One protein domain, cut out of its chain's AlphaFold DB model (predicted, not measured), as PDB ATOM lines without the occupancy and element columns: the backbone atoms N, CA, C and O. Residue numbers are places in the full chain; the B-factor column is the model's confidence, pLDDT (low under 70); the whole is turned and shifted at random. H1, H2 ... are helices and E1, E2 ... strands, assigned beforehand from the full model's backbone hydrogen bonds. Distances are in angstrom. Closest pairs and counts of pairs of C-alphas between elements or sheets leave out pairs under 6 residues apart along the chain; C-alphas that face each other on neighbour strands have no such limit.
ATOM      1  N   SER A  34      -2.532 -14.237  41.945       52.12
ATOM      2  CA  SER A  34      -3.405 -13.062  41.972       52.12
ATOM      3  C   SER A  34      -4.298 -13.025  40.723       52.12
ATOM      4  O   SER A  34      -3.899 -13.448  39.636       52.12
ATOM      5  N   TYR A  35      -5.518 -12.505  40.864       44.62
ATOM      6  CA  TYR A  35      -6.480 -12.379  39.762       44.62
ATOM      7  C   TYR A  35      -5.914 -11.597  38.556       44.62
ATOM      8  O   TYR A  35      -6.212 -11.929  37.410       44.62
ATOM      9  N   GLU A  36      -5.045 -10.610  38.796       48.66
ATOM     10  CA  GLU A  36      -4.405  -9.826  37.730       48.66
ATOM     11  C   GLU A  36      -3.284 -10.591  37.002       48.66
ATOM     12  O   GLU A  36      -3.082 -10.395  35.801       48.66
ATOM     13  N   ASP A  37      -2.614 -11.535  37.669       49.16
ATOM     14  CA  ASP A  37      -1.661 -12.442  37.012       49.16
ATOM     15  C   ASP A  37      -2.394 -13.488  36.156       49.16
ATOM     16  O   ASP A  37      -1.950 -13.834  35.059       49.16
ATOM     17  N   LEU A  38      -3.567 -13.943  36.612       46.91
ATOM     18  CA  LEU A  38      -4.452 -14.851  35.875       46.91
ATOM     19  C   LEU A  38      -5.040 -14.202  34.619       46.91
ATOM     20  O   LEU A  38      -5.070 -14.851  33.575       46.91
ATOM     21  N   LYS A  39      -5.441 -12.929  34.682       45.06
ATOM     22  CA  LYS A  39      -5.992 -12.165  33.549       45.06
ATOM     23  C   LYS A  39      -4.987 -11.950  32.411       45.06
ATOM     24  O   LYS A  39      -5.377 -11.910  31.248       45.06
ATOM     25  N   ASN A  40      -3.699 -11.861  32.744       47.06
ATOM     26  CA  ASN A  40      -2.599 -11.770  31.776       47.06
ATOM     27  C   ASN A  40      -2.027 -13.142  31.374       47.06
ATOM     28  O   ASN A  40      -1.148 -13.222  30.512       47.06
ATOM     29  N   SER A  41      -2.502 -14.228  31.986       48.34
ATOM     30  CA  SER A  41      -2.030 -15.579  31.700       48.34
ATOM     31  C   SER A  41      -2.715 -16.182  30.472       48.34
ATOM     32  O   SER A  41      -3.845 -15.843  30.113       48.34
ATOM     33  N   VAL A  42      -2.052 -17.166  29.861       46.62
ATOM     34  CA  VAL A  42      -2.612 -17.948  28.747       46.62
ATOM     35  C   VAL A  42      -3.932 -18.638  29.143       46.62
ATOM     36  O   VAL A  42      -4.766 -18.851  28.269       46.62
ATOM     37  N   LEU A  43      -4.173 -18.908  30.440       46.12
ATOM     38  CA  LEU A  43      -5.421 -19.507  30.938       46.12
ATOM     39  C   LEU A  43      -6.661 -18.660  30.640       46.12
ATOM     40  O   LEU A  43      -7.700 -19.224  30.305       46.12
ATOM     41  N   TYR A  44      -6.578 -17.330  30.746       46.97
ATOM     42  CA  TYR A  44      -7.737 -16.458  30.513       46.97
ATOM     43  C   TYR A  44      -8.168 -16.476  29.037       46.97
ATOM     44  O   TYR A  44      -9.351 -16.377  28.716       46.97
ATOM     45  N   ASN A  45      -7.208 -16.707  28.136       48.62
ATOM     46  CA  ASN A  45      -7.423 -16.822  26.692       48.62
ATOM     47  C   ASN A  45      -7.853 -18.229  26.231       48.62
ATOM     48  O   ASN A  45      -7.986 -18.455  25.030       48.62
ATOM     49  N   LEU A  46      -8.088 -19.170  27.154       50.34
ATOM     50  CA  LEU A  46      -8.732 -20.459  26.854       50.34
ATOM     51  C   LEU A  46     -10.267 -20.361  26.848       50.34
ATOM     52  O   LEU A  46     -10.945 -21.330  26.507       50.34
ATOM     53  N   GLY A  47     -10.826 -19.205  27.226       50.53
ATOM     54  CA  GLY A  47     -12.252 -18.922  27.090       50.53
ATOM     55  C   GLY A  47     -12.674 -18.885  25.619       50.53
ATOM     56  O   GLY A  47     -12.015 -18.267  24.784       50.53
ATOM     57  N   CYS A  48     -13.783 -19.550  25.288       50.06
ATOM     58  CA  CYS A  48     -14.315 -19.591  23.927       50.06
ATOM     59  C   CYS A  48     -14.766 -18.188  23.484       50.06
ATOM     60  O   CYS A  48     -15.818 -17.710  23.901       50.06
ATOM     61  N   THR A  49     -13.991 -17.526  22.626       48.38
ATOM     62  CA  THR A  49     -14.384 -16.254  21.987       48.38
ATOM     63  C   THR A  49     -15.208 -16.469  20.713       48.38
ATOM     64  O   THR A  49     -15.966 -15.594  20.304       48.38
ATOM     65  N   LEU A  50     -15.089 -17.652  20.101       55.72
ATOM     66  CA  LEU A  50     -15.864 -18.097  18.943       55.72
ATOM     67  C   LEU A  50     -16.842 -19.209  19.338       55.72
ATOM     68  O   LEU A  50     -16.640 -19.905  20.330       55.72
ATOM     69  N   ASN A  51     -17.861 -19.433  18.503       55.88
ATOM     70  CA  ASN A  51     -18.865 -20.494  18.657       55.88
ATOM     71  C   ASN A  51     -18.295 -21.895  18.319       55.88
ATOM     72  O   ASN A  51     -18.874 -22.658  17.550       55.88
ATOM     73  N   ARG A  52     -17.098 -22.195  18.831       63.72
ATOM     74  CA  ARG A  52     -16.396 -23.474  18.718       63.72
ATOM     75  C   ARG A  52     -16.125 -23.946  20.133       63.72
ATOM     76  O   ARG A  52     -15.371 -23.297  20.846       63.72
ATOM     77  N   THR A  53     -16.757 -25.037  20.537       72.75
ATOM     78  CA  THR A  53     -16.535 -25.676  21.836       72.75
ATOM     79  C   THR A  53     -15.642 -26.896  21.643       72.75
ATOM     80  O   THR A  53     -15.706 -27.553  20.606       72.75
ATOM     81  N   LEU A  54     -14.775 -27.172  22.617       75.88
ATOM     82  CA  LEU A  54     -13.920 -28.357  22.617       75.88
ATOM     83  C   LEU A  54     -14.377 -29.323  23.707       75.88
ATOM     84  O   LEU A  54     -14.657 -28.915  24.835       75.88
ATOM     85  N   GLU A  55     -14.415 -30.604  23.359       75.25
ATOM     86  CA  GLU A  55     -14.564 -31.705  24.303       75.25
ATOM     87  C   GLU A  55     -13.234 -32.454  24.390       75.25
ATOM     88  O   GLU A  55     -12.588 -32.717  23.374       75.25
ATOM     89  N   PHE A  56     -12.811 -32.766  25.612       79.06
ATOM     90  CA  PHE A  56     -11.546 -33.443  25.860       79.06
ATOM     91  C   PHE A  56     -11.787 -34.936  26.020       79.06
ATOM     92  O   PHE A  56     -12.506 -35.363  26.920       79.06
ATOM     93  N   HIS A  57     -11.133 -35.712  25.162       76.44
ATOM     94  CA  HIS A  57     -11.171 -37.167  25.165       76.44
ATOM     95  C   HIS A  57      -9.758 -37.713  25.328       76.44
ATOM     96  O   HIS A  57      -8.801 -37.152  24.795       76.44
ATOM     97  N   THR A  58      -9.628 -38.824  26.046       80.31
ATOM     98  CA  THR A  58      -8.364 -39.558  26.170       80.31
ATOM     99  C   THR A  58      -8.408 -40.808  25.305       80.31
ATOM    100  O   THR A  58      -9.385 -41.554  25.348       80.31
ATOM    101  N   LEU A  59      -7.333 -41.056  24.561       72.44
ATOM    102  CA  LEU A  59      -7.173 -42.211  23.685       72.44
ATOM    103  C   LEU A  59      -5.955 -43.020  24.133       72.44
ATOM    104  O   LEU A  59      -4.847 -42.488  24.159       72.44
ATOM    105  N   ASP A  60      -6.151 -44.298  24.457       73.75
ATOM    106  CA  ASP A  60      -5.037 -45.208  24.731       73.75
ATOM    107  C   ASP A  60      -4.479 -45.757  23.411       73.75
ATOM    108  O   ASP A  60      -5.141 -46.516  22.693       73.75
ATOM    109  N   SER A  61      -3.244 -45.372  23.095       72.81
ATOM    110  CA  SER A  61      -2.536 -45.792  21.888       72.81
ATOM    111  C   SER A  61      -2.233 -47.291  21.845       72.81
ATOM    112  O   SER A  61      -2.093 -47.832  20.752       72.81
ATOM    113  N   HIS A  62      -2.197 -47.996  22.980       73.25
ATOM    114  CA  HIS A  62      -2.017 -49.451  22.993       73.25
ATOM    115  C   HIS A  62      -3.294 -50.178  22.570       73.25
ATOM    116  O   HIS A  62      -3.232 -51.223  21.923       73.25
ATOM    117  N   LEU A  63      -4.459 -49.623  22.920       71.50
ATOM    118  CA  LEU A  63      -5.758 -50.194  22.566       71.50
ATOM    119  C   LEU A  63      -6.175 -49.824  21.139       71.50
ATOM    120  O   LEU A  63      -6.815 -50.624  20.457       71.50
ATOM    121  N   GLN A  64      -5.825 -48.620  20.682       70.94
ATOM    122  CA  GLN A  64      -6.205 -48.102  19.366       70.94
ATOM    123  C   GLN A  64      -5.010 -47.458  18.638       70.94
ATOM    124  O   GLN A  64      -5.030 -46.257  18.346       70.94
ATOM    125  N   PRO A  65      -3.977 -48.247  18.283       67.50
ATOM    126  CA  PRO A  65      -2.726 -47.729  17.722       67.50
ATOM    127  C   PRO A  65      -2.931 -47.011  16.389       67.50
ATOM    128  O   PRO A  65      -2.395 -45.926  16.176       67.50
ATOM    129  N   THR A  66      -3.772 -47.564  15.510       64.44
ATOM    130  CA  THR A  66      -4.086 -46.941  14.220       64.44
ATOM    131  C   THR A  66      -4.765 -45.590  14.411       64.44
ATOM    132  O   THR A  66      -4.362 -44.616  13.790       64.44
ATOM    133  N   LEU A  67      -5.759 -45.493  15.301       69.81
ATOM    134  CA  LEU A  67      -6.452 -44.226  15.539       69.81
ATOM    135  C   LEU A  67      -5.517 -43.188  16.172       69.81
ATOM    136  O   LEU A  67      -5.562 -42.023  15.784       69.81
ATOM    137  N   ALA A  68      -4.646 -43.601  17.093       73.12
ATOM    138  CA  ALA A  68      -3.670 -42.721  17.735       73.12
ATOM    139  C   ALA A  68      -2.638 -42.171  16.734       73.12
ATOM    140  O   ALA A  68      -2.328 -40.976  16.753       73.12
ATOM    141  N   TRP A  69      -2.171 -43.006  15.803       71.50
ATOM    142  CA  TRP A  69      -1.302 -42.579  14.708       71.50
ATOM    143  C   TRP A  69      -2.017 -41.643  13.725       71.50
ATOM    144  O   TRP A  69      -1.481 -40.610  13.323       71.50
ATOM    145  N   GLU A  70      -3.249 -41.975  13.345       67.44
ATOM    146  CA  GLU A  70      -4.024 -41.242  12.341       67.44
ATOM    147  C   GLU A  70      -4.547 -39.888  12.840       67.44
ATOM    148  O   GLU A  70      -4.588 -38.915  12.086       67.44
ATOM    149  N   SER A  71      -4.876 -39.777  14.124       72.38
ATOM    150  CA  SER A  71      -5.329 -38.519  14.728       72.38
ATOM    151  C   SER A  71      -4.165 -37.696  15.279       72.38
ATOM    152  O   SER A  71      -4.006 -36.534  14.914       72.38
ATOM    153  N   GLY A  72      -3.316 -38.298  16.111       70.81
ATOM    154  CA  GLY A  72      -2.276 -37.605  16.871       70.81
ATOM    155  C   GLY A  72      -0.865 -37.735  16.318       70.81
ATOM    156  O   GLY A  72       0.037 -37.094  16.844       70.81
ATOM    157  N   GLY A  73      -0.640 -38.561  15.291       68.38
ATOM    158  CA  GLY A  73       0.716 -38.888  14.835       68.38
ATOM    159  C   GLY A  73       1.520 -39.665  15.873       68.38
ATOM    160  O   GLY A  73       2.744 -39.692  15.796       68.38
ATOM    161  N   TYR A  74       0.841 -40.258  16.858       68.62
ATOM    162  CA  TYR A  74       1.490 -40.945  17.960       68.62
ATOM    163  C   TYR A  74       2.015 -42.309  17.502       68.62
ATOM    164  O   TYR A  74       1.244 -43.191  17.131       68.62
ATOM    165  N   SER A  75       3.331 -42.475  17.572       65.44
ATOM    166  CA  SER A  75       4.035 -43.761  17.575       65.44
ATOM    167  C   SER A  75       5.042 -43.737  18.724       65.44
ATOM    168  O   SER A  75       5.625 -42.680  18.981       65.44
ATOM    169  N   ASP A  76       5.276 -44.872  19.386       60.69
ATOM    170  CA  ASP A  76       6.243 -44.981  20.494       60.69
ATOM    171  C   ASP A  76       7.667 -44.535  20.099       60.69
ATOM    172  O   ASP A  76       8.449 -44.136  20.962       60.69
ATOM    173  N   ASP A  77       7.970 -44.520  18.797       58.94
ATOM    174  CA  ASP A  77       9.251 -44.099  18.219       58.94
ATOM    175  C   ASP A  77       9.329 -42.594  17.879       58.94
ATOM    176  O   ASP A  77      10.326 -42.125  17.321       58.94
ATOM    177  N   SER A  78       8.286 -41.804  18.163       64.56
ATOM    178  CA  SER A  78       8.242 -40.399  17.731       64.56
ATOM    179  C   SER A  78       9.096 -39.508  18.634       64.56
ATOM    180  O   SER A  78       8.748 -39.224  19.780       64.56
ATOM    181  N   SER A  79      10.208 -39.010  18.090       62.00
ATOM    182  CA  SER A  79      11.224 -38.232  18.816       62.00
ATOM    183  C   SER A  79      10.712 -36.945  19.483       62.00
ATOM    184  O   SER A  79      11.305 -36.488  20.459       62.00
ATOM    185  N   TRP A  80       9.609 -36.368  18.997       64.38
ATOM    186  CA  TRP A  80       9.009 -35.131  19.516       64.38
ATOM    187  C   TRP A  80       8.146 -35.321  20.780       64.38
ATOM    188  O   TRP A  80       7.824 -34.336  21.443       64.38
ATOM    189  N   LEU A  81       7.811 -36.563  21.161       61.16
ATOM    190  CA  LEU A  81       7.014 -36.873  22.363       61.16
ATOM    191  C   LEU A  81       7.797 -36.714  23.681       61.16
ATOM    192  O   LEU A  81       7.199 -36.655  24.759       61.16
ATOM    193  N   GLY A  82       9.130 -36.631  23.617       61.16
ATOM    194  CA  GLY A  82       9.990 -36.518  24.796       61.16
ATOM    195  C   GLY A  82       9.809 -37.673  25.795       61.16
ATOM    196  O   GLY A  82       9.472 -38.795  25.425       61.16
ATOM    197  N   SER A  83      10.035 -37.408  27.086       56.34
ATOM    198  CA  SER A  83       9.958 -38.414  28.162       56.34
ATOM    199  C   SER A  83       8.536 -38.795  28.585       56.34
ATOM    200  O   SER A  83       8.355 -39.820  29.237       56.34
ATOM    201  N   ASN A  84       7.533 -37.976  28.254       58.19
ATOM    202  CA  ASN A  84       6.199 -38.068  28.858       58.19
ATOM    203  C   ASN A  84       5.213 -38.911  28.033       58.19
ATOM    204  O   ASN A  84       4.132 -39.207  28.527       58.19
ATOM    205  N   LYS A  85       5.582 -39.315  26.806       69.94
ATOM    206  CA  LYS A  85       4.802 -40.200  25.915       69.94
ATOM    207  C   LYS A  85       3.340 -39.779  25.692       69.94
ATOM    208  O   LYS A  85       2.497 -40.624  25.410       69.94
ATOM    209  N   TRP A  86       3.007 -38.495  25.815       72.12
ATOM    210  CA  TRP A  86       1.652 -37.983  25.581       72.12
ATOM    211  C   TRP A  86       1.658 -37.044  24.376       72.12
ATOM    212  O   TRP A  86       2.467 -36.119  24.308       72.12
ATOM    213  N   GLY A  87       0.746 -37.293  23.437       79.94
ATOM    214  CA  GLY A  87       0.466 -36.429  22.294       79.94
ATOM    215  C   GLY A  87      -0.938 -35.836  22.392       79.94
ATOM    216  O   GLY A  87      -1.770 -36.317  23.160       79.94
ATOM    217  N   ALA A  88      -1.209 -34.796  21.610       85.31
ATOM    218  CA  ALA A  88      -2.534 -34.192  21.536       85.31
ATOM    219  C   ALA A  88      -2.898 -33.838  20.095       85.31
ATOM    220  O   ALA A  88      -2.049 -33.440  19.297       85.31
ATOM    221  N   ALA A  89      -4.183 -33.956  19.778       89.00
ATOM    222  CA  ALA A  89      -4.750 -33.500  18.523       89.00
ATOM    223  C   ALA A  89      -6.140 -32.909  18.760       89.00
ATOM    224  O   ALA A  89      -6.849 -33.326  19.673       89.00
ATOM    225  N   ILE A  90      -6.522 -31.942  17.929       87.94
ATOM    226  CA  ILE A  90      -7.886 -31.415  17.868       87.94
ATOM    227  C   ILE A  90      -8.518 -31.943  16.586       87.94
ATOM    228  O   ILE A  90      -7.985 -31.735  15.496       87.94
ATOM    229  N   ILE A  91      -9.653 -32.622  16.726       84.31
ATOM    230  CA  ILE A  91     -10.440 -33.135  15.606       84.31
ATOM    231  C   ILE A  91     -11.648 -32.216  15.439       84.31
ATOM    232  O   ILE A  91     -12.584 -32.246  16.236       84.31
ATOM    233  N   ASP A  92     -11.621 -31.387  14.402       83.31
ATOM    234  CA  ASP A  92     -12.766 -30.575  14.008       83.31
ATOM    235  C   ASP A  92     -13.648 -31.404  13.074       83.31
ATOM    236  O   ASP A  92     -13.401 -31.487  11.872       83.31
ATOM    237  N   MET A  93     -14.674 -32.039  13.643       70.69
ATOM    238  CA  MET A  93     -15.609 -32.872  12.886       70.69
ATOM    239  C   MET A  93     -16.420 -32.084  11.853       70.69
ATOM    240  O   MET A  93     -16.811 -32.654  10.842       70.69
ATOM    241  N   GLN A  94     -16.693 -30.795  12.089       69.62
ATOM    242  CA  GLN A  94     -17.519 -29.993  11.179       69.62
ATOM    243  C   GLN A  94     -16.752 -29.625   9.909       69.62
ATOM    244  O   GLN A  94     -17.316 -29.638   8.819       69.62
ATOM    245  N   ASN A  95     -15.467 -29.297  10.059       73.56
ATOM    246  CA  ASN A  95     -14.595 -28.943   8.938       73.56
ATOM    247  C   ASN A  95     -13.739 -30.118   8.443       73.56
ATOM    248  O   ASN A  95     -12.950 -29.946   7.515       73.56
ATOM    249  N   GLU A  96     -13.877 -31.286   9.070       72.44
ATOM    250  CA  GLU A  96     -13.113 -32.509   8.808       72.44
ATOM    251  C   GLU A  96     -11.590 -32.309   8.819       72.44
ATOM    252  O   GLU A  96     -10.843 -32.915   8.045       72.44
ATOM    253  N   ASN A  97     -11.127 -31.447   9.722       82.25
ATOM    254  CA  ASN A  97      -9.718 -31.128   9.892       82.25
ATOM    255  C   ASN A  97      -9.179 -31.771  11.165       82.25
ATOM    256  O   ASN A  97      -9.818 -31.750  12.217       82.25
ATOM    257  N   VAL A  98      -7.957 -32.281  11.078       84.94
ATOM    258  CA  VAL A  98      -7.192 -32.729  12.239       84.94
ATOM    259  C   VAL A  98      -6.047 -31.753  12.434       84.94
ATOM    260  O   VAL A  98      -5.303 -31.476  11.501       84.94
ATOM    261  N   TYR A  99      -5.896 -31.230  13.639       88.62
ATOM    262  CA  TYR A  99      -4.756 -30.419  14.043       88.62
ATOM    263  C   TYR A  99      -3.924 -31.255  15.003       88.62
ATOM    264  O   TYR A  99      -4.487 -31.855  15.917       88.62
ATOM    265  N   ARG A 100      -2.602 -31.298  14.825       88.44
ATOM    266  CA  ARG A 100      -1.698 -32.078  15.681       88.44
ATOM    267  C   ARG A 100      -0.784 -31.167  16.483       88.44
ATOM    268  O   ARG A 100      -0.297 -30.168  15.958       88.44
ATOM    269  N   LEU A 101      -0.546 -31.531  17.738       86.88
ATOM    270  CA  LEU A 101       0.475 -30.909  18.567       86.88
ATOM    271  C   LEU A 101       1.813 -31.617  18.327       86.88
ATOM    272  O   LEU A 101       2.056 -32.682  18.881       86.88
ATOM    273  N   GLU A 102       2.676 -31.024  17.504       82.50
ATOM    274  CA  GLU A 102       4.001 -31.569  17.149       82.50
ATOM    275  C   GLU A 102       5.102 -31.139  18.144       82.50
ATOM    276  O   GLU A 102       6.222 -30.796  17.774       82.50
ATOM    277  N   GLU A 103       4.771 -31.117  19.434       79.94
ATOM    278  CA  GLU A 103       5.688 -30.845  20.545       79.94
ATOM    279  C   GLU A 103       5.207 -31.595  21.797       79.94
ATOM    280  O   GLU A 103       4.070 -32.070  21.848       79.94
ATOM    281  N   ALA A 104       6.054 -31.712  22.823       80.19
ATOM    282  CA  ALA A 104       5.682 -32.400  24.058       80.19
ATOM    283  C   ALA A 104       4.407 -31.793  24.669       80.19
ATOM    284  O   ALA A 104       4.321 -30.573  24.854       80.19
ATOM    285  N   ALA A 105       3.427 -32.636  25.012       78.88
ATOM    286  CA  ALA A 105       2.177 -32.206  25.634       78.88
ATOM    287  C   ALA A 105       2.427 -31.749  27.083       78.88
ATOM    288  O   ALA A 105       2.473 -32.536  28.025       78.88
ATOM    289  N   THR A 106       2.608 -30.444  27.251       81.88
ATOM    290  CA  THR A 106       2.739 -29.747  28.531       81.88
ATOM    291  C   THR A 106       1.563 -28.798  28.682       81.88
ATOM    292  O   THR A 106       0.904 -28.450  27.701       81.88
ATOM    293  N   PHE A 107       1.323 -28.310  29.897       75.56
ATOM    294  CA  PHE A 107       0.290 -27.303  30.126       75.56
ATOM    295  C   PHE A 107       0.448 -26.083  29.194       75.56
ATOM    296  O   PHE A 107      -0.513 -25.607  28.586       75.56
ATOM    297  N   GLN A 108       1.684 -25.612  29.007       80.38
ATOM    298  CA  GLN A 108       1.967 -24.450  28.172       80.38
ATOM    299  C   GLN A 108       1.760 -24.728  26.675       80.38
ATOM    300  O   GLN A 108       1.158 -23.901  25.991       80.38
ATOM    301  N   SER A 109       2.217 -25.868  26.153       85.06
ATOM    302  CA  SER A 109       2.015 -26.210  24.736       85.06
ATOM    303  C   SER A 109       0.546 -26.488  24.417       85.06
ATOM    304  O   SER A 109       0.032 -25.954  23.437       85.06
ATOM    305  N   LEU A 110      -0.171 -27.205  25.289       85.00
ATOM    306  CA  LEU A 110      -1.613 -27.437  25.150       85.00
ATOM    307  C   LEU A 110      -2.406 -26.130  25.169       85.00
ATOM    308  O   LEU A 110      -3.277 -25.926  24.327       85.00
ATOM    309  N   SER A 111      -2.082 -25.218  26.089       81.19
ATOM    310  CA  SER A 111      -2.776 -23.932  26.169       81.19
ATOM    311  C   SER A 111      -2.564 -23.078  24.910       81.19
ATOM    312  O   SER A 111      -3.528 -22.547  24.357       81.19
ATOM    313  N   ARG A 112      -1.330 -23.021  24.381       87.25
ATOM    314  CA  ARG A 112      -1.026 -22.361  23.097       87.25
ATOM    315  C   ARG A 112      -1.759 -23.013  21.928       87.25
ATOM    316  O   ARG A 112      -2.256 -22.310  21.052       87.25
ATOM    317  N   PHE A 113      -1.828 -24.339  21.913       88.62
ATOM    318  CA  PHE A 113      -2.489 -25.107  20.868       88.62
ATOM    319  C   PHE A 113      -3.999 -24.846  20.834       88.62
ATOM    320  O   PHE A 113      -4.541 -24.492  19.789       88.62
ATOM    321  N   ILE A 114      -4.663 -24.906  21.990       87.12
ATOM    322  CA  ILE A 114      -6.094 -24.599  22.125       87.12
ATOM    323  C   ILE A 114      -6.374 -23.144  21.731       87.12
ATOM    324  O   ILE A 114      -7.265 -22.886  20.919       87.12
ATOM    325  N   ALA A 115      -5.582 -22.191  22.233       83.44
ATOM    326  CA  ALA A 115      -5.728 -20.782  21.869       83.44
ATOM    327  C   ALA A 115      -5.552 -20.562  20.355       83.44
ATOM    328  O   ALA A 115      -6.322 -19.826  19.739       83.44
ATOM    329  N   GLY A 116      -4.587 -21.242  19.728       86.38
ATOM    330  CA  GLY A 116      -4.384 -21.190  18.283       86.38
ATOM    331  C   GLY A 116      -5.560 -21.761  17.487       86.38
ATOM    332  O   GLY A 116      -5.901 -21.234  16.427       86.38
ATOM    333  N   PHE A 117      -6.208 -22.816  17.990       86.75
ATOM    334  CA  PHE A 117      -7.402 -23.384  17.365       86.75
ATOM    335  C   PHE A 117      -8.581 -22.406  17.407       86.75
ATOM    336  O   PHE A 117      -9.197 -22.138  16.371       86.75
ATOM    337  N   HIS A 118      -8.866 -21.819  18.576       81.94
ATOM    338  CA  HIS A 118      -9.934 -20.824  18.710       81.94
ATOM    339  C   HIS A 118      -9.639 -19.558  17.901       81.94
ATOM    340  O   HIS A 118     -10.547 -19.010  17.288       81.94
ATOM    341  N   ASN A 119      -8.377 -19.146  17.787       83.12
ATOM    342  CA  ASN A 119      -7.987 -17.998  16.962       83.12
ATOM    343  C   ASN A 119      -7.839 -18.334  15.465       83.12
ATOM    344  O   ASN A 119      -7.436 -17.473  14.686       83.12
ATOM    345  N   SER A 120      -8.158 -19.567  15.044       82.75
ATOM    346  CA  SER A 120      -7.999 -20.060  13.665       82.75
ATOM    347  C   SER A 120      -6.592 -19.848  13.079       82.75
ATOM    348  O   SER A 120      -6.434 -19.695  11.870       82.75
TER     349      SER A 120
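AT A GLANCE: This is residues 34 to 120 of the 427 residues of the protein "Thioredoxin domain-containing protein" of Schistosoma japonicum (UniProt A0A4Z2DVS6). With little regular structure, a small hairpin, E1 and E2, stands between H2 and H3 amid long loops. Residues 34 to 41, of which 35 to 39 belong to H1, stick out. The printed part has 87 residues, in order H1, H2, E1, E2, H3, with 33 in named elements; the class is mixed, the sheet E1 - E2 antiparallel. It is only just compact, close to loose, radius of gyration of the C-alphas 14.3 A, spanning 42 by 32 by 18 A.

IN THESE COORDINATES: Find C-alpha 35 at (-6.480, -12.379, 39.762); H1 runs from there to residue 39, 6.2 A. H2 is residues 65 to 72, 10.2 A; E1 89 to 92, 9.7 A; E2 97 to 100, 9.9 A. H3, residues 107 to 118, 16.6 A, ends at C-alpha 118, (-9.934, -20.824, 18.710).

HOW THE PARTS SIT: In the antiparallel hairpin E1 and E2, 167 degrees, look at N 90 and O 99, 2.9 A, within hydrogen-bond range. H2 touches E1, closest C-alphas Gly 72 and Ala 89, 5.1 A. H3 and E1 are near each other. H1 is apart from H2 and H3. In H1, H2 and H3 every O i to N i+4 pair is within hydrogen-bond range.

THE WHOLE: The farthest C-alphas, Glu 36 and Thr 66, are 43.9 A apart. The printed part has no cut; links H1 to H2 and H2 to E1 are long. In the printed part of this model 37 residues have pLDDT under 70, among them residues 34 to 52.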